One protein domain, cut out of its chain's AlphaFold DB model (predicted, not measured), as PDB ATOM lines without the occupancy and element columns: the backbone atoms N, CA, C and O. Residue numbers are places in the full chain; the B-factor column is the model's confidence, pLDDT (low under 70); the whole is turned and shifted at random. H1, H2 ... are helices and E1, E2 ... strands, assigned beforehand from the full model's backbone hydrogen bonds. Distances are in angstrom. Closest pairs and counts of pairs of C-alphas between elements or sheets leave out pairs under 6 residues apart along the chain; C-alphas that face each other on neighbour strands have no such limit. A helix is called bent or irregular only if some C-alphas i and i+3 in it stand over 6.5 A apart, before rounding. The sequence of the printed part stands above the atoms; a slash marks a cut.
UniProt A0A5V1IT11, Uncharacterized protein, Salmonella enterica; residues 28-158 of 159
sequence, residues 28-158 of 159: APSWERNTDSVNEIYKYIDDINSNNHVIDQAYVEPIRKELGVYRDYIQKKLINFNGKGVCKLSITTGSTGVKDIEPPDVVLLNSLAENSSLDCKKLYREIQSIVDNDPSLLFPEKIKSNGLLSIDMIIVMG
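Overview. This is residues 28 to 158 of the 159 residues of an uncharacterized protein of Salmonella enterica (UniProt A0A5V1IT11). A small, twisted sheet of three strands forms the core, with the long helix H4 over one face and H1 crossing the other face. The long helix H2 passes the E3 edge of the sheet, and its residues 62 to 67 pack on the short helix H5; the long link of residues 93 to 104 loops beyond one end of the hairpin E1 and E2. The printed part has 131 residues with five named helices and three named strands, in the order H1, H2, E1, E2, H3, H4, H5, E3. The sheet's order is E2, E1, E3, all antiparallel, and the class is mixed, helices and strands. The whole is compact, with a radius of gyration of the C-alphas of 14.2 A and spans of 38 by 31 by 25 A.

Along the chain. H1, residues 38 to 50, begins with C-alpha 38 at (-48.707, -34.759, -26.048) and is 18.2 A long. H2, residues 61 to 77, measures 24.5 A. E1, residues 85 to 92, measures 22.7 A, and E2 is residues 105 to 108. H3, residues 113 to 116, is neither bent nor irregular, but only just: C-alphas 113 and 116 are 6.1 A apart. H4, residues 118 to 133, measures 22.9 A, and H5 is residues 141 to 145. E3, residues 150 to 157, measures 21.9 A and ends with C-alpha 157 at (-36.292, -33.314, -24.737).

Arrangement. The sheet is only just strongly twisted, with C-alphas up to 4.1 A off its best plane. E1 and E3 are antiparallel at 161 degrees, with N 153 and O 89 at 2.7 A, within hydrogen-bond range. In the hairpin E1 and E2, at 149 degrees, N 90 and O 107 are 2.8 A apart, also within range. H4 is on the sheet at a height of 8.1 A, over E1; the closest C-alphas of these two are those of Cys 87 and Cys 120, 5.6 A. H1 is on the opposite face at a height of 10.6 A and runs across the strands, at 87 degrees to E3 on the local plane. H3 is on the same face as H1, over none of the strands. H2 and H5 touch, with the C-alphas of Ile 63 and Ile 143 closest at 5.9 A. H5 only grazes the sheet, with residues 143 to 144. Every O i to N i+4 pair is within hydrogen-bond range in H1, H2, H4 and H5; H3 is too short for such a pair.

Size, cuts and confidence. The two C-alphas farthest apart, those of Ser 50 and Asp 100, are 38.1 A apart. The printed part has no cut, and the link from E1 to E2 is long, with 12 residues. The mean pLDDT of the printed part is 88.5, and residues 95 to 101 are under 70.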
ATOM      1  N   ALA A  28     -46.134 -22.853 -20.514       92.19
ATOM      2  CA  ALA A  28     -47.460 -23.350 -20.842       92.19
ATOM      3  C   ALA A  28     -48.445 -22.173 -21.025       92.19
ATOM      4  O   ALA A  28     -48.291 -21.119 -20.387       92.19
ATOM      5  N   PRO A  29     -49.456 -22.324 -21.896       88.19
ATOM      6  CA  PRO A  29     -50.448 -21.278 -22.108       88.19
ATOM      7  C   PRO A  29     -51.272 -21.023 -20.839       88.19
ATOM      8  O   PRO A  29     -51.248 -21.809 -19.890       88.19
ATOM      9  N   SER A  30     -52.016 -19.918 -20.834       76.69
ATOM     10  CA  SER A  30     -52.999 -19.640 -19.784       76.69
ATOM     11  C   SER A  30     -54.156 -20.660 -19.821       76.69
ATOM     12  O   SER A  30     -54.205 -21.559 -20.661       76.69
ATOM     13  N   TRP A  31     -55.131 -20.493 -18.922       73.06
ATOM     14  CA  TRP A  31     -56.325 -21.345 -18.817       73.06
ATOM     15  C   TRP A  31     -57.146 -21.469 -20.117       73.06
ATOM     16  O   TRP A  31     -57.970 -22.373 -20.231       73.06
ATOM     17  N   GLU A  32     -56.931 -20.586 -21.093       77.44
ATOM     18  CA  GLU A  32     -57.644 -20.560 -22.375       77.44
ATOM     19  C   GLU A  32     -57.280 -21.732 -23.299       77.44
ATOM     20  O   GLU A  32     -58.020 -22.025 -24.241       77.44
ATOM     21  N   ARG A  33     -56.165 -22.434 -23.040       82.62
ATOM     22  CA  ARG A  33     -55.701 -23.541 -23.881       82.62
ATOM     23  C   ARG A  33     -55.270 -24.754 -23.066       82.62
ATOM     24  O   ARG A  33     -54.441 -24.678 -22.166       82.62
ATOM     25  N   ASN A  34     -55.787 -25.915 -23.456       85.69
ATOM     26  CA  ASN A  34     -55.434 -27.184 -22.833       85.69
ATOM     27  C   ASN A  34     -54.101 -27.727 -23.389       85.69
ATOM     28  O   ASN A  34     -53.877 -27.736 -24.597       85.69
ATOM     29  N   THR A  35     -53.230 -28.201 -22.498       88.69
ATOM     30  CA  THR A  35     -51.950 -28.865 -22.806       88.69
ATOM     31  C   THR A  35     -51.763 -30.145 -21.975       88.69
ATOM     32  O   THR A  35     -50.676 -30.423 -21.478       88.69
ATOM     33  N   ASP A  36     -52.833 -30.918 -21.790       89.50
ATOM     34  CA  ASP A  36     -52.865 -32.141 -20.966       89.50
ATOM     35  C   ASP A  36     -52.627 -33.432 -21.773       89.50
ATOM     36  O   ASP A  36     -52.705 -34.538 -21.247       89.50
ATOM     37  N   SER A  37     -52.313 -33.317 -23.066       91.19
ATOM     38  CA  SER A  37     -51.854 -34.443 -23.883       91.19
ATOM     39  C   SER A  37     -50.688 -34.029 -24.768       91.19
ATOM     40  O   SER A  37     -50.591 -32.870 -25.175       91.19
ATOM     41  N   VAL A  38     -49.838 -34.989 -25.134       91.62
ATOM     42  CA  VAL A  38     -48.707 -34.759 -26.048       91.62
ATOM     43  C   VAL A  38     -49.147 -34.148 -27.377       91.62
ATOM     44  O   VAL A  38     -48.478 -33.258 -27.891       91.62
ATOM     45  N   ASN A  39     -50.286 -34.582 -27.922       92.81
ATOM     46  CA  ASN A  39     -50.791 -34.052 -29.185       92.81
ATOM     47  C   ASN A  39     -51.173 -32.568 -29.072       92.81
ATOM     48  O   ASN A  39     -50.799 -31.768 -29.923       92.81
ATOM     49  N   GLU A  40     -51.878 -32.184 -28.006       93.81
ATOM     50  CA  GLU A  40     -52.231 -30.777 -27.770       93.81
ATOM     51  C   GLU A  40     -51.004 -29.919 -27.441       93.81
ATOM     52  O   GLU A  40     -50.929 -28.766 -27.865       93.81
ATOM     53  N   ILE A  41     -50.006 -30.487 -26.758       93.69
ATOM     54  CA  ILE A  41     -48.722 -29.822 -26.523       93.69
ATOM     55  C   ILE A  41     -47.997 -29.542 -27.841       93.69
ATOM     56  O   ILE A  41     -47.550 -28.417 -28.049       93.69
ATOM     57  N   TYR A  42     -47.882 -30.519 -28.743       93.56
ATOM     58  CA  TYR A  42     -47.212 -30.279 -30.022       93.56
ATOM     59  C   TYR A  42     -47.970 -29.274 -30.890       93.56
ATOM     60  O   TYR A  42     -47.339 -28.374 -31.430       93.56
ATOM     61  N   LYS A  43     -49.309 -29.321 -30.918       93.00
ATOM     62  CA  LYS A  43     -50.110 -28.262 -31.560       93.00
ATOM     63  C   LYS A  43     -49.825 -26.884 -30.965       93.00
ATOM     64  O   LYS A  43     -49.713 -25.909 -31.696       93.00
ATOM     65  N   TYR A  44     -49.721 -26.792 -29.638       92.50
ATOM     66  CA  TYR A  44     -49.370 -25.544 -28.963       92.50
ATOM     67  C   TYR A  44     -48.003 -25.027 -29.391       92.50
ATOM     68  O   TYR A  44     -47.879 -23.857 -29.749       92.50
ATOM     69  N   ILE A  45     -47.005 -25.905 -29.395       91.88
ATOM     70  CA  ILE A  45     -45.639 -25.579 -29.797       91.88
ATOM     71  C   ILE A  45     -45.588 -25.118 -31.258       91.88
ATOM     72  O   ILE A  45     -44.929 -24.122 -31.556       91.88
ATOM     73  N   ASP A  46     -46.296 -25.797 -32.158       91.69
ATOM     74  CA  ASP A  46     -46.357 -25.422 -33.572       91.69
ATOM     75  C   ASP A  46     -46.983 -24.031 -33.752       91.69
ATOM     76  O   ASP A  46     -46.424 -23.185 -34.456       91.69
ATOM     77  N   ASP A  47     -48.083 -23.747 -33.051       90.00
ATOM     78  CA  ASP A  47     -48.760 -22.450 -33.125       90.00
ATOM     79  C   ASP A  47     -47.876 -21.304 -32.614       90.00
ATOM     80  O   ASP A  47     -47.779 -20.260 -33.262       90.00
ATOM     81  N   ILE A  48     -47.197 -21.463 -31.474       89.38
ATOM     82  CA  ILE A  48     -46.334 -20.394 -30.945       89.38
ATOM     83  C   ILE A  48     -45.067 -20.212 -31.790       89.38
ATOM     84  O   ILE A  48     -44.667 -19.073 -32.043       89.38
ATOM     85  N   ASN A  49     -44.491 -21.298 -32.316       87.38
ATOM     86  CA  ASN A  49     -43.331 -21.232 -33.205       87.38
ATOM     87  C   ASN A  49     -43.680 -20.574 -34.541       87.38
ATOM     88  O   ASN A  49     -42.877 -19.796 -35.053       87.38
ATOM     89  N   SER A  50     -44.881 -20.814 -35.081       87.38
ATOM     90  CA  SER A  50     -45.358 -20.142 -36.302       87.38
ATOM     91  C   SER A  50     -45.392 -18.614 -36.158       87.38
ATOM     92  O   SER A  50     -45.200 -17.883 -37.128       87.38
ATOM     93  N   ASN A  51     -45.546 -18.136 -34.921       80.56
ATOM     94  CA  ASN A  51     -45.529 -16.727 -34.555       80.56
ATOM     95  C   ASN A  51     -44.160 -16.253 -34.025       80.56
ATOM     96  O   ASN A  51     -44.050 -15.124 -33.553       80.56
ATOM     97  N   ASN A  52     -43.109 -17.079 -34.106       81.94
ATOM     98  CA  ASN A  52     -41.766 -16.820 -33.565       81.94
ATOM     99  C   ASN A  52     -41.753 -16.507 -32.057       81.94
ATOM    100  O   ASN A  52     -41.019 -15.632 -31.583       81.94
ATOM    101  N   HIS A  53     -42.569 -17.226 -31.286       82.44
ATOM    102  CA  HIS A  53     -42.675 -17.071 -29.842       82.44
ATOM    103  C   HIS A  53     -42.528 -18.405 -29.111       82.44
ATOM    104  O   HIS A  53     -42.886 -19.463 -29.606       82.44
ATOM    105  N   VAL A  54     -42.020 -18.328 -27.883       84.50
ATOM    106  CA  VAL A  54     -41.868 -19.462 -26.946       84.50
ATOM    107  C   VAL A  54     -42.675 -19.253 -25.654       84.50
ATOM    108  O   VAL A  54     -42.564 -20.017 -24.696       84.50
ATOM    109  N   ILE A  55     -43.455 -18.168 -25.614       87.50
ATOM    110  CA  ILE A  55     -44.414 -17.820 -24.562       87.50
ATOM    111  C   ILE A  55     -45.665 -17.328 -25.261       87.50
ATOM    112  O   ILE A  55     -45.575 -16.549 -26.212       87.50
ATOM    113  N   ASP A  56     -46.813 -17.761 -24.756       83.62
ATOM    114  CA  ASP A  56     -48.109 -17.336 -25.256       83.62
ATOM    115  C   ASP A  56     -48.273 -15.802 -25.214       83.62
ATOM    116  O   ASP A  56     -47.889 -15.132 -24.248       83.62
ATOM    117  N   GLN A  57     -48.847 -15.232 -26.273       86.25
ATOM    118  CA  GLN A  57     -49.137 -13.801 -26.354       86.25
ATOM    119  C   GLN A  57     -50.307 -13.375 -25.457       86.25
ATOM    120  O   GLN A  57     -50.437 -12.178 -25.201       86.25
ATOM    121  N   ALA A  58     -51.113 -14.316 -24.955       86.50
ATOM    122  CA  ALA A  58     -52.184 -14.050 -23.997       86.50
ATOM    123  C   ALA A  58     -51.666 -13.442 -22.676       86.50
ATOM    124  O   ALA A  58     -52.395 -12.728 -21.986       86.50
ATOM    125  N   TYR A  59     -50.395 -13.668 -22.323       87.31
ATOM    126  CA  TYR A  59     -49.768 -12.975 -21.200       87.31
ATOM    127  C   TYR A  59     -49.481 -11.508 -21.548       87.31
ATOM    128  O   TYR A  59     -48.816 -11.199 -22.540       87.31
ATOM    129  N   VAL A  60     -49.899 -10.596 -20.664       88.94
ATOM    130  CA  VAL A  60     -49.567  -9.167 -20.768       88.94
ATOM    131  C   VAL A  60     -48.050  -8.946 -20.779       88.94
ATOM    132  O   VAL A  60     -47.294  -9.683 -20.145       88.94
ATOM    133  N   GLU A  61     -47.593  -7.905 -21.480       89.69
ATOM    134  CA  GLU A  61     -46.168  -7.678 -21.765       89.69
ATOM    135  C   GLU A  61     -45.244  -7.736 -20.529       89.69
ATOM    136  O   GLU A  61     -44.226  -8.435 -20.605       89.69
ATOM    137  N   PRO A  62     -45.571  -7.103 -19.377       88.00
ATOM    138  CA  PRO A  62     -44.702  -7.159 -18.202       88.00
ATOM    139  C   PRO A  62     -44.518  -8.583 -17.672       88.00
ATOM    140  O   PRO A  62     -43.414  -8.964 -17.299       88.00
ATOM    141  N   ILE A  63     -45.583  -9.384 -17.686       91.12
ATOM    142  CA  ILE A  63     -45.577 -10.774 -17.223       91.12
ATOM    143  C   ILE A  63     -44.834 -11.660 -18.208       91.12
ATOM    144  O   ILE A  63     -43.950 -12.418 -17.817       91.12
ATOM    145  N   ARG A  64     -45.128 -11.506 -19.500       91.44
ATOM    146  CA  ARG A  64     -44.462 -12.241 -20.575       91.44
ATOM    147  C   ARG A  64     -42.946 -12.041 -20.552       91.44
ATOM    148  O   ARG A  64     -42.205 -12.989 -20.795       91.44
ATOM    149  N   LYS A  65     -42.475 -10.829 -20.242       92.00
ATOM    150  CA  LYS A  65     -41.042 -10.531 -20.121       92.00
ATOM    151  C   LYS A  65     -40.389 -11.297 -18.969       92.00
ATOM    152  O   LYS A  65     -39.347 -11.911 -19.178       92.00
ATOM    153  N   GLU A  66     -40.995 -11.279 -17.786       93.06
ATOM    154  CA  GLU A  66     -40.465 -11.976 -16.604       93.06
ATOM    155  C   GLU A  66     -40.502 -13.498 -16.785       93.06
ATOM    156  O   GLU A  66     -39.513 -14.178 -16.516       93.06
ATOM    157  N   LEU A  67     -41.591 -14.025 -17.354       93.94
ATOM    158  CA  LEU A  67     -41.694 -15.427 -17.768       93.94
ATOM    159  C   LEU A  67     -40.588 -15.803 -18.766       93.94
ATOM    160  O   LEU A  67     -40.036 -16.897 -18.691       93.94
ATOM    161  N   GLY A  68     -40.237 -14.886 -19.675       93.50
ATOM    162  CA  GLY A  68     -39.142 -15.046 -20.630       93.50
ATOM    163  C   GLY A  68     -37.797 -15.234 -19.954       93.50
ATOM    164  O   GLY A  68     -37.120 -16.229 -20.204       93.50
ATOM    165  N   VAL A  69     -37.453 -14.314 -19.055       93.62
ATOM    166  CA  VAL A  69     -36.208 -14.386 -18.280       93.62
ATOM    167  C   VAL A  69     -36.148 -15.684 -17.477       93.62
ATOM    168  O   VAL A  69     -35.127 -16.373 -17.499       93.62
ATOM    169  N   TYR A  70     -37.246 -16.046 -16.812       93.56
ATOM    170  CA  TYR A  70     -37.316 -17.252 -15.994       93.56
ATOM    171  C   TYR A  70     -37.131 -18.530 -16.831       93.56
ATOM    172  O   TYR A  70     -36.293 -19.376 -16.514       93.56
ATOM    173  N   ARG A  71     -37.842 -18.626 -17.962       94.75
ATOM    174  CA  ARG A  71     -37.715 -19.722 -18.933       94.75
ATOM    175  C   ARG A  71     -36.296 -19.846 -19.476       94.75
ATOM    176  O   ARG A  71     -35.760 -20.951 -19.500       94.75
ATOM    177  N   ASP A  72     -35.671 -18.738 -19.874       94.19
ATOM    178  CA  ASP A  72     -34.295 -18.737 -20.395       94.19
ATOM    179  C   ASP A  72     -33.284 -19.213 -19.352       94.19
ATOM    180  O   ASP A  72     -32.310 -19.897 -19.685       94.19
ATOM    181  N   TYR A  73     -33.519 -18.892 -18.080       94.00
ATOM    182  CA  TYR A  73     -32.658 -19.350 -17.001       94.00
ATOM    183  C   TYR A  73     -32.751 -20.868 -16.807       94.00
ATOM    184  O   TYR A  73     -31.720 -21.545 -16.789       94.00
ATOM    185  N   ILE A  74     -33.967 -21.420 -16.746       94.50
ATOM    186  CA  ILE A  74     -34.190 -22.872 -16.661       94.50
ATOM    187  C   ILE A  74     -33.621 -23.588 -17.895       94.50
ATOM    188  O   ILE A  74     -32.858 -24.542 -17.748       94.50
ATOM    189  N   GLN A  75     -33.897 -23.083 -19.103       94.25
ATOM    190  CA  GLN A  75     -33.335 -23.574 -20.369       94.25
ATOM    191  C   GLN A  75     -31.807 -23.695 -20.293       94.25
ATOM    192  O   GLN A  75     -31.235 -24.733 -20.623       94.25
ATOM    193  N   LYS A  76     -31.129 -22.643 -19.815       93.56
ATOM    194  CA  LYS A  76     -29.668 -22.620 -19.687       93.56
ATOM    195  C   LYS A  76     -29.150 -23.653 -18.686       93.56
ATOM    196  O   LYS A  76     -28.091 -24.233 -18.916       93.56
ATOM    197  N   LYS A  77     -29.865 -23.887 -17.582       94.19
ATOM    198  CA  LYS A  77     -29.485 -24.892 -16.575       94.19
ATOM    199  C   LYS A  77     -29.647 -26.323 -17.086       94.19
ATOM    200  O   LYS A  77     -28.878 -27.190 -16.691       94.19
ATOM    201  N   LEU A  78     -30.579 -26.548 -18.008       93.31
ATOM    202  CA  LEU A  78     -30.876 -27.865 -18.572       93.31
ATOM    203  C   LEU A  78     -30.073 -28.207 -19.837       93.31
ATOM    204  O   LEU A  78     -30.302 -29.261 -20.420       93.31
ATOM    205  N   ILE A  79     -29.111 -27.375 -20.253       89.25
ATOM    206  CA  ILE A  79     -28.362 -27.561 -21.513       89.25
ATOM    207  C   ILE A  79     -27.643 -28.917 -21.632       89.25
ATOM    208  O   ILE A  79     -27.432 -29.406 -22.736       89.25
ATOM    209  N   ASN A  80     -27.277 -29.530 -20.502       88.69
ATOM    210  CA  ASN A  80     -26.601 -30.831 -20.451       88.69
ATOM    211  C   ASN A  80     -27.532 -31.975 -20.021       88.69
ATOM    212  O   ASN A  80     -27.070 -33.101 -19.823       88.69
ATOM    213  N   PHE A  81     -28.821 -31.697 -19.812       91.69
ATOM    214  CA  PHE A  81     -29.763 -32.720 -19.391       91.69
ATOM    215  C   PHE A  81     -30.025 -33.690 -20.546       91.69
ATOM    216  O   PHE A  81     -30.370 -33.285 -21.653       91.69
ATOM    217  N   ASN A  82     -29.888 -34.986 -20.271       90.62
ATOM    218  CA  ASN A  82     -30.131 -36.037 -21.248       90.62
ATOM    219  C   ASN A  82     -31.427 -36.784 -20.913       90.62
ATOM    220  O   ASN A  82     -31.533 -37.448 -19.876       90.62
ATOM    221  N   GLY A  83     -32.399 -36.694 -21.814       90.81
ATOM    222  CA  GLY A  83     -33.686 -37.358 -21.701       90.81
ATOM    223  C   GLY A  83     -34.438 -37.329 -23.023       90.81
ATOM    224  O   GLY A  83     -33.942 -36.841 -24.033       90.81
ATOM    225  N   LYS A  84     -35.650 -37.879 -23.028       92.81
ATOM    226  CA  LYS A  84     -36.505 -37.914 -24.216       92.81
ATOM    227  C   LYS A  84     -37.963 -37.721 -23.837       92.81
ATOM    228  O   LYS A  84     -38.404 -38.170 -22.779       92.81
ATOM    229  N   GLY A  85     -38.717 -37.136 -24.757       92.50
ATOM    230  CA  GLY A  85     -40.157 -36.957 -24.621       92.50
ATOM    231  C   GLY A  85     -40.530 -35.562 -24.143       92.50
ATOM    232  O   GLY A  85     -39.754 -34.618 -24.272       92.50
ATOM    233  N   VAL A  86     -41.751 -35.449 -23.632       94.12
ATOM    234  CA  VAL A  86     -42.359 -34.185 -23.230       94.12
ATOM    235  C   VAL A  86     -42.780 -34.303 -21.777       94.12
ATOM    236  O   VAL A  86     -43.469 -35.254 -21.410       94.12
ATOM    237  N   CYS A  87     -42.373 -33.335 -20.968       95.19
ATOM    238  CA  CYS A  87     -42.796 -33.219 -19.581       95.19
ATOM    239  C   CYS A  87     -43.491 -31.883 -19.369       95.19
ATOM    240  O   CYS A  87     -43.144 -30.885 -20.002       95.19
ATOM    241  N   LYS A  88     -44.440 -31.860 -18.439       94.94
ATOM    242  CA  LYS A  88     -45.121 -30.640 -18.018       94.94
ATOM    243  C   LYS A  88     -44.991 -30.492 -16.513       94.94
ATOM    244  O   LYS A  88     -45.413 -31.366 -15.761       94.94
ATOM    245  N   LEU A  89     -44.396 -29.411 -16.052       94.88
ATOM    246  CA  LEU A  89     -44.182 -29.190 -14.628       94.88
ATOM    247  C   LEU A  89     -44.490 -27.756 -14.268       94.88
ATOM    248  O   LEU A  89     -44.534 -26.893 -15.133       94.88
ATOM    249  N   SER A  90     -44.705 -27.521 -12.991       93.31
ATOM    250  CA  SER A  90     -45.028 -26.216 -12.461       93.31
ATOM    251  C   SER A  90     -43.988 -25.831 -11.431       93.31
ATOM    252  O   SER A  90     -43.647 -26.640 -10.569       93.31
ATOM    253  N   ILE A  91     -43.475 -24.612 -11.532       92.56
ATOM    254  CA  ILE A  91     -42.760 -23.978 -10.431       92.56
ATOM    255  C   ILE A  91     -43.765 -23.067  -9.741       92.56
ATOM    256  O   ILE A  91     -44.318 -22.170 -10.375       92.56
ATOM    257  N   THR A  92     -44.050 -23.321  -8.472       90.25
ATOM    258  CA  THR A  92     -45.146 -22.686  -7.742       90.25
ATOM    259  C   THR A  92     -44.626 -21.905  -6.551       90.25
ATOM    260  O   THR A  92     -43.602 -22.230  -5.963       90.25
ATOM    261  N   THR A  93     -45.375 -20.887  -6.152       84.25
ATOM    262  CA  THR A  93     -45.132 -20.166  -4.897       84.25
ATOM    263  C   THR A  93     -45.405 -21.013  -3.648       84.25
ATOM    264  O   THR A  93     -45.177 -20.529  -2.541       84.25
ATOM    265  N   GLY A  94     -45.912 -22.243  -3.795       77.50
ATOM    266  CA  GLY A  94     -46.360 -23.060  -2.673       77.50
ATOM    267  C   GLY A  94     -47.430 -22.332  -1.857       77.50
ATOM    268  O   GLY A  94     -48.356 -21.729  -2.401       77.50
ATOM    269  N   SER A  95     -47.282 -22.351  -0.533       67.75
ATOM    270  CA  SER A  95     -48.153 -21.643   0.418       67.75
ATOM    271  C   SER A  95     -47.649 -20.247   0.817       67.75
ATOM    272  O   SER A  95     -48.094 -19.704   1.829       67.75
ATOM    273  N   THR A  96     -46.721 -19.660   0.058       66.06
ATOM    274  CA  THR A  96     -45.987 -18.454   0.473       66.06
ATOM    275  C   THR A  96     -46.608 -17.159  -0.071       66.06
ATOM    276  O   THR A  96     -47.005 -17.061  -1.237       66.06
ATOM    277  N   GLY A  97     -46.665 -16.112   0.753       64.75
ATOM    278  CA  GLY A  97     -47.138 -14.771   0.404       64.75
ATOM    279  C   GLY A  97     -46.147 -13.978  -0.457       64.75
ATOM    280  O   GLY A  97     -44.981 -14.332  -0.579       64.75
ATOM    281  N   VAL A  98     -46.591 -12.879  -1.086       65.38
ATOM    282  CA  VAL A  98     -45.820 -12.136  -2.120       65.38
ATOM    283  C   VAL A  98     -44.393 -11.751  -1.696       65.38
ATOM    284  O   VAL A  98     -43.507 -11.706  -2.541       65.38
ATOM    285  N   LYS A  99     -44.172 -11.498  -0.401       68.94
ATOM    286  CA  LYS A  99     -42.894 -11.032   0.161       68.94
ATOM    287  C   LYS A  99     -41.995 -12.145   0.704       68.94
ATOM    288  O   LYS A  99     -40.889 -11.852   1.154       68.94
ATOM    289  N   ASP A 100     -42.476 -13.379   0.707       69.81
ATOM    290  CA  ASP A 100     -41.731 -14.510   1.242       69.81
ATOM    291  C   ASP A 100     -40.627 -14.899   0.254       69.81
ATOM    292  O   ASP A 100     -40.868 -15.019  -0.948       69.81
ATOM    293  N   ILE A 101     -39.409 -15.070   0.773       68.75
ATOM    294  CA  ILE A 101     -38.182 -15.335  -0.005       68.75
ATOM    295  C   ILE A 101     -37.846 -16.838   0.021       68.75
ATOM    296  O   ILE A 101     -36.696 -17.243  -0.129       68.75
ATOM    297  N   GLU A 102     -38.838 -17.686   0.277       73.81
ATOM    298  CA  GLU A 102     -38.645 -19.133   0.242       73.81
ATOM    299  C   GLU A 102     -38.449 -19.602  -1.210       73.81
ATOM    300  O   GLU A 102     -39.027 -19.013  -2.136       73.81
ATOM    301  N   PRO A 103     -37.609 -20.628  -1.438       75.62
ATOM    302  CA  PRO A 103     -37.480 -21.224  -2.760       75.62
ATOM    303  C   PRO A 103     -38.847 -21.760  -3.214       75.62
ATOM    304  O   PRO A 103     -39.611 -22.263  -2.387       75.62
ATOM    305  N   PRO A 104     -39.193 -21.635  -4.504       84.62
ATOM    306  CA  PRO A 104     -40.465 -22.141  -4.990       84.62
ATOM    307  C   PRO A 104     -40.507 -23.674  -4.998       84.62
ATOM    308  O   PRO A 104     -39.486 -24.344  -5.139       84.62
ATOM    309  N   ASP A 105     -41.712 -24.229  -4.930       88.31
ATOM    310  CA  ASP A 105     -41.925 -25.669  -5.053       88.31
ATOM    311  C   ASP A 105     -41.949 -26.082  -6.525       88.31
ATOM    312  O   ASP A 105     -42.561 -25.406  -7.358       88.31
ATOM    313  N   VAL A 106     -41.366 -27.238  -6.849       91.50
ATOM    314  CA  VAL A 106     -41.498 -27.850  -8.174       91.50
ATOM    315  C   VAL A 106     -42.535 -28.967  -8.105       91.50
ATOM    316  O   VAL A 106     -42.505 -29.820  -7.219       91.50
ATOM    317  N   VAL A 107     -43.458 -28.998  -9.064       91.94
ATOM    318  CA  VAL A 107     -44.559 -29.967  -9.115       91.94
ATOM    319  C   VAL A 107     -44.643 -30.587 -10.505       91.94
ATOM    320  O   VAL A 107     -44.752 -29.882 -11.505       91.94
ATOM    321  N   LEU A 108     -44.645 -31.918 -10.591       89.50
ATOM    322  CA  LEU A 108     -45.021 -32.613 -11.825       89.50
ATOM    323  C   LEU A 108     -46.541 -32.552 -12.008       89.50
ATOM    324  O   LEU A 108     -47.294 -32.977 -11.131       89.50
ATOM    325  N   LEU A 109     -47.003 -32.048 -13.153       85.81
ATOM    326  CA  LEU A 109     -48.434 -31.891 -13.407       85.81
ATOM    327  C   LEU A 109     -49.057 -33.214 -13.853       85.81
ATOM    328  O   LEU A 109     -48.946 -33.621 -15.005       85.81
ATOM    329  N   ASN A 110     -49.745 -33.892 -12.938       81.62
ATOM    330  CA  ASN A 110     -50.335 -35.213 -13.188       81.62
ATOM    331  C   ASN A 110     -51.421 -35.231 -14.281       81.62
ATOM    332  O   ASN A 110     -51.868 -36.311 -14.654       81.62
ATOM    333  N   SER A 111     -51.844 -34.066 -14.792       81.62
ATOM    334  CA  SER A 111     -52.750 -33.983 -15.940       81.62
ATOM    335  C   SER A 111     -52.122 -34.526 -17.229       81.62
ATOM    336  O   SER A 111     -52.850 -35.032 -18.074       81.62
ATOM    337  N   LEU A 112     -50.787 -34.501 -17.356       87.44
ATOM    338  CA  LEU A 112     -50.061 -35.111 -18.471       87.44
ATOM    339  C   LEU A 112     -49.581 -36.524 -18.104       87.44
ATOM    340  O   LEU A 112     -48.740 -36.694 -17.217       87.44
ATOM    341  N   ALA A 113     -50.054 -37.544 -18.823       80.94
ATOM    342  CA  ALA A 113     -49.726 -38.949 -18.547       80.94
ATOM    343  C   ALA A 113     -48.214 -39.253 -18.646       80.94
ATOM    344  O   ALA A 113     -47.667 -40.054 -17.876       80.94
ATOM    345  N   GLU A 114     -47.514 -38.585 -19.560       88.69
ATOM    346  CA  GLU A 114     -46.089 -38.749 -19.851       88.69
ATOM    347  C   GLU A 114     -45.180 -38.340 -18.684       88.69
ATOM    348  O   GLU A 114     -44.055 -38.844 -18.577       88.69
ATOM    349  N   ASN A 115     -45.681 -37.536 -17.739       90.19
ATOM    350  CA  ASN A 115     -44.954 -37.187 -16.515       90.19
ATOM    351  C   ASN A 115     -44.652 -38.395 -15.618       90.19
ATOM    352  O   ASN A 115     -43.753 -38.343 -14.778       90.19
ATOM    353  N   SER A 116     -45.354 -39.515 -15.812       89.94
ATOM    354  CA  SER A 116     -45.062 -40.776 -15.121       89.94
ATOM    355  C   SER A 116     -43.772 -41.461 -15.605       89.94
ATOM    356  O   SER A 116     -43.260 -42.361 -14.917       89.94
ATOM    357  N   SER A 117     -43.227 -41.037 -16.752       93.06
ATOM    358  CA  SER A 117     -42.030 -41.612 -17.365       93.06
ATOM    359  C   SER A 117     -40.776 -41.423 -16.506       93.06
ATOM    360  O   SER A 117     -40.666 -40.515 -15.679       93.06
ATOM    361  N   LEU A 118     -39.793 -42.307 -16.702       94.81
ATOM    362  CA  LEU A 118     -38.518 -42.228 -15.988       94.81
ATOM    363  C   LEU A 118     -37.773 -40.922 -16.295       94.81
ATOM    364  O   LEU A 118     -37.183 -40.338 -15.389       94.81
ATOM    365  N   ASP A 119     -37.807 -40.466 -17.547       94.44
ATOM    366  CA  ASP A 119     -37.085 -39.266 -17.965       94.44
ATOM    367  C   ASP A 119     -37.735 -37.997 -17.389       94.44
ATOM    368  O   ASP A 119     -37.010 -37.152 -16.868       94.44
ATOM    369  N   CYS A 120     -39.071 -37.919 -17.295       95.06
ATOM    370  CA  CYS A 120     -39.736 -36.815 -16.587       95.06
ATOM    371  C   CYS A 120     -39.478 -36.816 -15.078       95.06
ATOM    372  O   CYS A 120     -39.295 -35.757 -14.482       95.06
ATOM    373  N   LYS A 121     -39.384 -37.990 -14.444       94.75
ATOM    374  CA  LYS A 121     -39.008 -38.082 -13.023       94.75
ATOM    375  C   LYS A 121     -37.566 -37.640 -12.766       94.75
ATOM    376  O   LYS A 121     -37.293 -37.059 -11.718       94.75
ATOM    377  N   LYS A 122     -36.641 -37.919 -13.690       95.50
ATOM    378  CA  LYS A 122     -35.260 -37.411 -13.621       95.50
ATOM    379  C   LYS A 122     -35.227 -35.899 -13.808       95.50
ATOM    380  O   LYS A 122     -34.621 -35.219 -12.991       95.50
ATOM    381  N   LEU A 123     -35.920 -35.393 -14.829       95.69
ATOM    382  CA  LEU A 123     -36.022 -33.964 -15.113       95.69
ATOM    383  C   LEU A 123     -36.595 -33.193 -13.919       95.69
ATOM    384  O   LEU A 123     -36.051 -32.168 -13.531       95.69
ATOM    385  N   TYR A 124     -37.648 -33.722 -13.294       96.12
ATOM    386  CA  TYR A 124     -38.221 -33.164 -12.073       96.12
ATOM    387  C   TYR A 124     -37.183 -33.007 -10.958       96.12
ATOM    388  O   TYR A 124     -37.058 -31.929 -10.390       96.12
ATOM    389  N   ARG A 125     -36.416 -34.065 -10.668       96.12
ATOM    390  CA  ARG A 125     -35.379 -34.024  -9.626       96.12
ATOM    391  C   ARG A 125     -34.266 -33.039  -9.962       96.12
ATOM    392  O   ARG A 125     -33.782 -32.365  -9.062       96.12
ATOM    393  N   GLU A 126     -33.884 -32.956 -11.232       95.81
ATOM    394  CA  GLU A 126     -32.886 -31.993 -11.700       95.81
ATOM    395  C   GLU A 126     -33.367 -30.558 -11.465       95.81
ATOM    396  O   GLU A 126     -32.659 -29.752 -10.871       95.81
ATOM    397  N   ILE A 127     -34.604 -30.248 -11.857       95.19
ATOM    398  CA  ILE A 127     -35.180 -28.907 -11.701       95.19
ATOM    399  C   ILE A 127     -35.404 -28.568 -10.231       95.19
ATOM    400  O   ILE A 127     -35.078 -27.455  -9.833       95.19
ATOM    401  N   GLN A 128     -35.875 -29.515  -9.417       94.81
ATOM    402  CA  GLN A 128     -35.963 -29.333  -7.967       94.81
ATOM    403  C   GLN A 128     -34.586 -28.997  -7.384       94.81
ATOM    404  O   GLN A 128     -34.436 -27.991  -6.701       94.81
ATOM    405  N   SER A 129     -33.552 -29.765  -7.739       94.31
ATOM    406  CA  SER A 129     -32.185 -29.490  -7.290       94.31
ATOM    407  C   SER A 129     -31.677 -28.124  -7.758       94.31
ATOM    408  O   SER A 129     -30.954 -27.457  -7.022       94.31
ATOM    409  N   ILE A 130     -32.010 -27.702  -8.977       93.88
ATOM    410  CA  ILE A 130     -31.642 -26.386  -9.507       93.88
ATOM    411  C   ILE A 130     -32.327 -25.270  -8.703       93.88
ATOM    412  O   ILE A 130     -31.663 -24.307  -8.327       93.88
ATOM    413  N   VAL A 131     -33.625 -25.406  -8.425       91.69
ATOM    414  CA  VAL A 131     -34.426 -24.420  -7.685       91.69
ATOM    415  C   VAL A 131     -33.981 -24.307  -6.226       91.69
ATOM    416  O   VAL A 131     -33.776 -23.196  -5.744       91.69
ATOM    417  N   ASP A 132     -33.745 -25.432  -5.550       90.31
ATOM    418  CA  ASP A 132     -33.354 -25.456  -4.134       90.31
ATOM    419  C   ASP A 132     -31.990 -24.798  -3.879       90.31
ATOM    420  O   ASP A 132     -31.725 -24.301  -2.784       90.31
ATOM    421  N   ASN A 133     -31.102 -24.817  -4.878       89.75
ATOM    422  CA  ASN A 133     -29.706 -24.406  -4.720       89.75
ATOM    423  C   ASN A 133     -29.344 -23.111  -5.462       89.75
ATOM    424  O   ASN A 133     -28.216 -22.633  -5.316       89.75
ATOM    425  N   ASP A 134     -30.249 -22.535  -6.262       90.00
ATOM    426  CA  ASP A 134     -29.986 -21.305  -7.012       90.00
ATOM    427  C   ASP A 134     -30.895 -20.154  -6.552       90.00
ATOM    428  O   ASP A 134     -32.063 -20.091  -6.940       90.00
ATOM    429  N   PRO A 135     -30.370 -19.174  -5.791       84.94
ATOM    430  CA  PRO A 135     -31.162 -18.035  -5.326       84.94
ATOM    431  C   PRO A 135     -31.645 -17.128  -6.470       84.94
ATOM    432  O   PRO A 135     -32.506 -16.278  -6.263       84.94
ATOM    433  N   SER A 136     -31.129 -17.298  -7.691       86.31
ATOM    434  CA  SER A 136     -31.626 -16.594  -8.881       86.31
ATOM    435  C   SER A 136     -32.963 -17.149  -9.383       86.31
ATOM    436  O   SER A 136     -33.579 -16.535 -10.251       86.31
ATOM    437  N   LEU A 137     -33.404 -18.304  -8.870       86.88
ATOM    438  CA  LEU A 137     -34.657 -18.968  -9.243       86.88
ATOM    439  C   LEU A 137     -35.797 -18.779  -8.244       86.88
ATOM    440  O   LEU A 137     -36.817 -19.464  -8.350       86.88
ATOM    441  N   LEU A 138     -35.673 -17.805  -7.341       88.31
ATOM    442  CA  LEU A 138     -36.811 -17.325  -6.561       88.31
ATOM    443  C   LEU A 138     -37.994 -16.991  -7.474       88.31
ATOM    444  O   LEU A 138     -37.824 -16.526  -8.607       88.31
ATOM    445  N   PHE A 139     -39.206 -17.224  -6.972       88.25
ATOM    446  CA  PHE A 139     -40.404 -16.959  -7.754       88.25
ATOM    447  C   PHE A 139     -40.483 -15.459  -8.105       88.25
ATOM    448  O   PHE A 139     -40.403 -14.628  -7.194       88.25
ATOM    449  N   PRO A 140     -40.656 -15.070  -9.384       88.75
ATOM    450  CA  PRO A 140     -40.584 -13.663  -9.767       88.75
ATOM    451  C   PRO A 140     -41.665 -12.812  -9.084       88.75
ATOM    452  O   PRO A 140     -42.862 -13.006  -9.310       88.75
ATOM    453  N   GLU A 141     -41.249 -11.816  -8.296       87.19
ATOM    454  CA  GLU A 141     -42.152 -10.951  -7.517       87.19
ATOM    455  C   GLU A 141     -43.212 -10.282  -8.400       87.19
ATOM    456  O   GLU A 141     -44.382 -10.205  -8.032       87.19
ATOM    457  N   LYS A 142     -42.830  -9.835  -9.602       86.94
ATOM    458  CA  LYS A 142     -43.760  -9.217 -10.558       86.94
ATOM    459  C   LYS A 142     -44.820 -10.185 -11.074       86.94
ATOM    460  O   LYS A 142     -45.936  -9.757 -11.338       86.94
ATOM    461  N   ILE A 143     -44.498 -11.468 -11.219       88.00
ATOM    462  CA  ILE A 143     -45.482 -12.487 -11.606       88.00
ATOM    463  C   ILE A 143     -46.442 -12.716 -10.432       88.00
ATOM    464  O   ILE A 143     -47.661 -12.625 -10.599       88.00
ATOM    465  N   LYS A 144     -45.888 -12.870  -9.225       85.69
ATOM    466  CA  LYS A 144     -46.636 -13.089  -7.980       85.69
ATOM    467  C   LYS A 144     -47.580 -11.935  -7.630       85.69
ATOM    468  O   LYS A 144     -48.729 -12.163  -7.264       85.69
ATOM    469  N   SER A 145     -47.134 -10.688  -7.792       86.06
ATOM    470  CA  SER A 145     -47.935  -9.487  -7.514       86.06
ATOM    471  C   SER A 145     -49.084  -9.270  -8.500       86.06
ATOM    472  O   SER A 145     -50.038  -8.566  -8.177       86.06
ATOM    473  N   ASN A 146     -49.034  -9.916  -9.668       85.62
ATOM    474  CA  ASN A 146     -50.124  -9.945 -10.645       85.62
ATOM    475  C   ASN A 146     -51.029 -11.183 -10.489       85.62
ATOM    476  O   ASN A 146     -51.852 -11.457 -11.359       85.62
ATOM    477  N   GLY A 147     -50.899 -11.929  -9.386       84.38
ATOM    478  CA  GLY A 147     -51.790 -13.039  -9.032       84.38
ATOM    479  C   GLY A 147     -51.452 -14.383  -9.679       84.38
ATOM    480  O   GLY A 147     -52.161 -15.357  -9.442       84.38
ATOM    481  N   LEU A 148     -50.371 -14.471 -10.459       87.25
ATOM    482  CA  LEU A 148     -49.865 -15.747 -10.963       87.25
ATOM    483  C   LEU A 148     -49.041 -16.426  -9.865       87.25
ATOM    484  O   LEU A 148     -47.962 -15.961  -9.500       87.25
ATOM    485  N   LEU A 149     -49.575 -17.522  -9.333       88.06
ATOM    486  CA  LEU A 149     -48.977 -18.282  -8.228       88.06
ATOM    487  C   LEU A 149     -48.174 -19.500  -8.696       88.06
ATOM    488  O   LEU A 149     -47.560 -20.187  -7.876       88.06
ATOM    489  N   SER A 150     -48.177 -19.754 -10.002       90.69
ATOM    490  CA  SER A 150     -47.431 -20.823 -10.642       90.69
ATOM    491  C   SER A 150     -46.929 -20.412 -12.023       90.69
ATOM    492  O   SER A 150     -47.513 -19.559 -12.694       90.69
ATOM    493  N   ILE A 151     -45.822 -21.024 -12.431       93.00
ATOM    494  CA  ILE A 151     -45.260 -20.958 -13.775       93.00
ATOM    495  C   ILE A 151     -45.242 -22.384 -14.301       93.00
ATOM    496  O   ILE A 151     -44.357 -23.181 -13.980       93.00
ATOM    497  N   ASP A 152     -46.247 -22.698 -15.104       93.44
ATOM    498  CA  ASP A 152     -46.343 -23.982 -15.773       93.44
ATOM    499  C   ASP A 152     -45.419 -23.971 -16.995       93.44
ATOM    500  O   ASP A 152     -45.422 -23.041 -17.802       93.44
ATOM    501  N   MET A 153     -44.604 -25.008 -17.131       95.12
ATOM    502  CA  MET A 153     -43.601 -25.155 -18.177       95.12
ATOM    503  C   MET A 153     -43.798 -26.471 -18.914       95.12
ATOM    504  O   MET A 153     -44.065 -27.513 -18.312       95.12
ATOM    505  N   ILE A 154     -43.619 -26.417 -20.228       95.56
ATOM    506  CA  ILE A 154     -43.563 -27.573 -21.118       95.56
ATOM    507  C   ILE A 154     -42.110 -27.745 -21.536       95.56
ATOM    508  O   ILE A 154     -41.493 -26.816 -22.052       95.56
ATOM    509  N   ILE A 155     -41.560 -28.933 -21.320       95.81
ATOM    510  CA  ILE A 155     -40.153 -29.224 -21.582       95.81
ATOM    511  C   ILE A 155     -40.083 -30.375 -22.570       95.81
ATOM    512  O   ILE A 155     -40.500 -31.497 -22.272       95.81
ATOM    513  N   VAL A 156     -39.566 -30.076 -23.755       94.38
ATOM    514  CA  VAL A 156     -39.357 -31.033 -24.837       94.38
ATOM    515  C   VAL A 156     -37.899 -31.452 -24.822       94.38
ATOM    516  O   VAL A 156     -37.019 -30.600 -24.853       94.38
ATOM    517  N   MET A 157     -37.642 -32.754 -24.773       93.44
ATOM    518  CA  MET A 157     -36.292 -33.314 -24.737       93.44
ATOM    519  C   MET A 157     -36.020 -34.099 -26.024       93.44
ATOM    520  O   MET A 157     -36.708 -35.089 -26.315       93.44
ATOM    521  N   GLY A 158     -35.031 -33.640 -26.790       83.44
ATOM    522  CA  GLY A 158     -34.492 -34.312 -27.972       83.44
ATOM    523  C   GLY A 158     -33.425 -35.354 -27.619       83.44
ATOM    524  O   GLY A 158     -32.657 -35.164 -26.680       83.44
TER     525      GLY A 158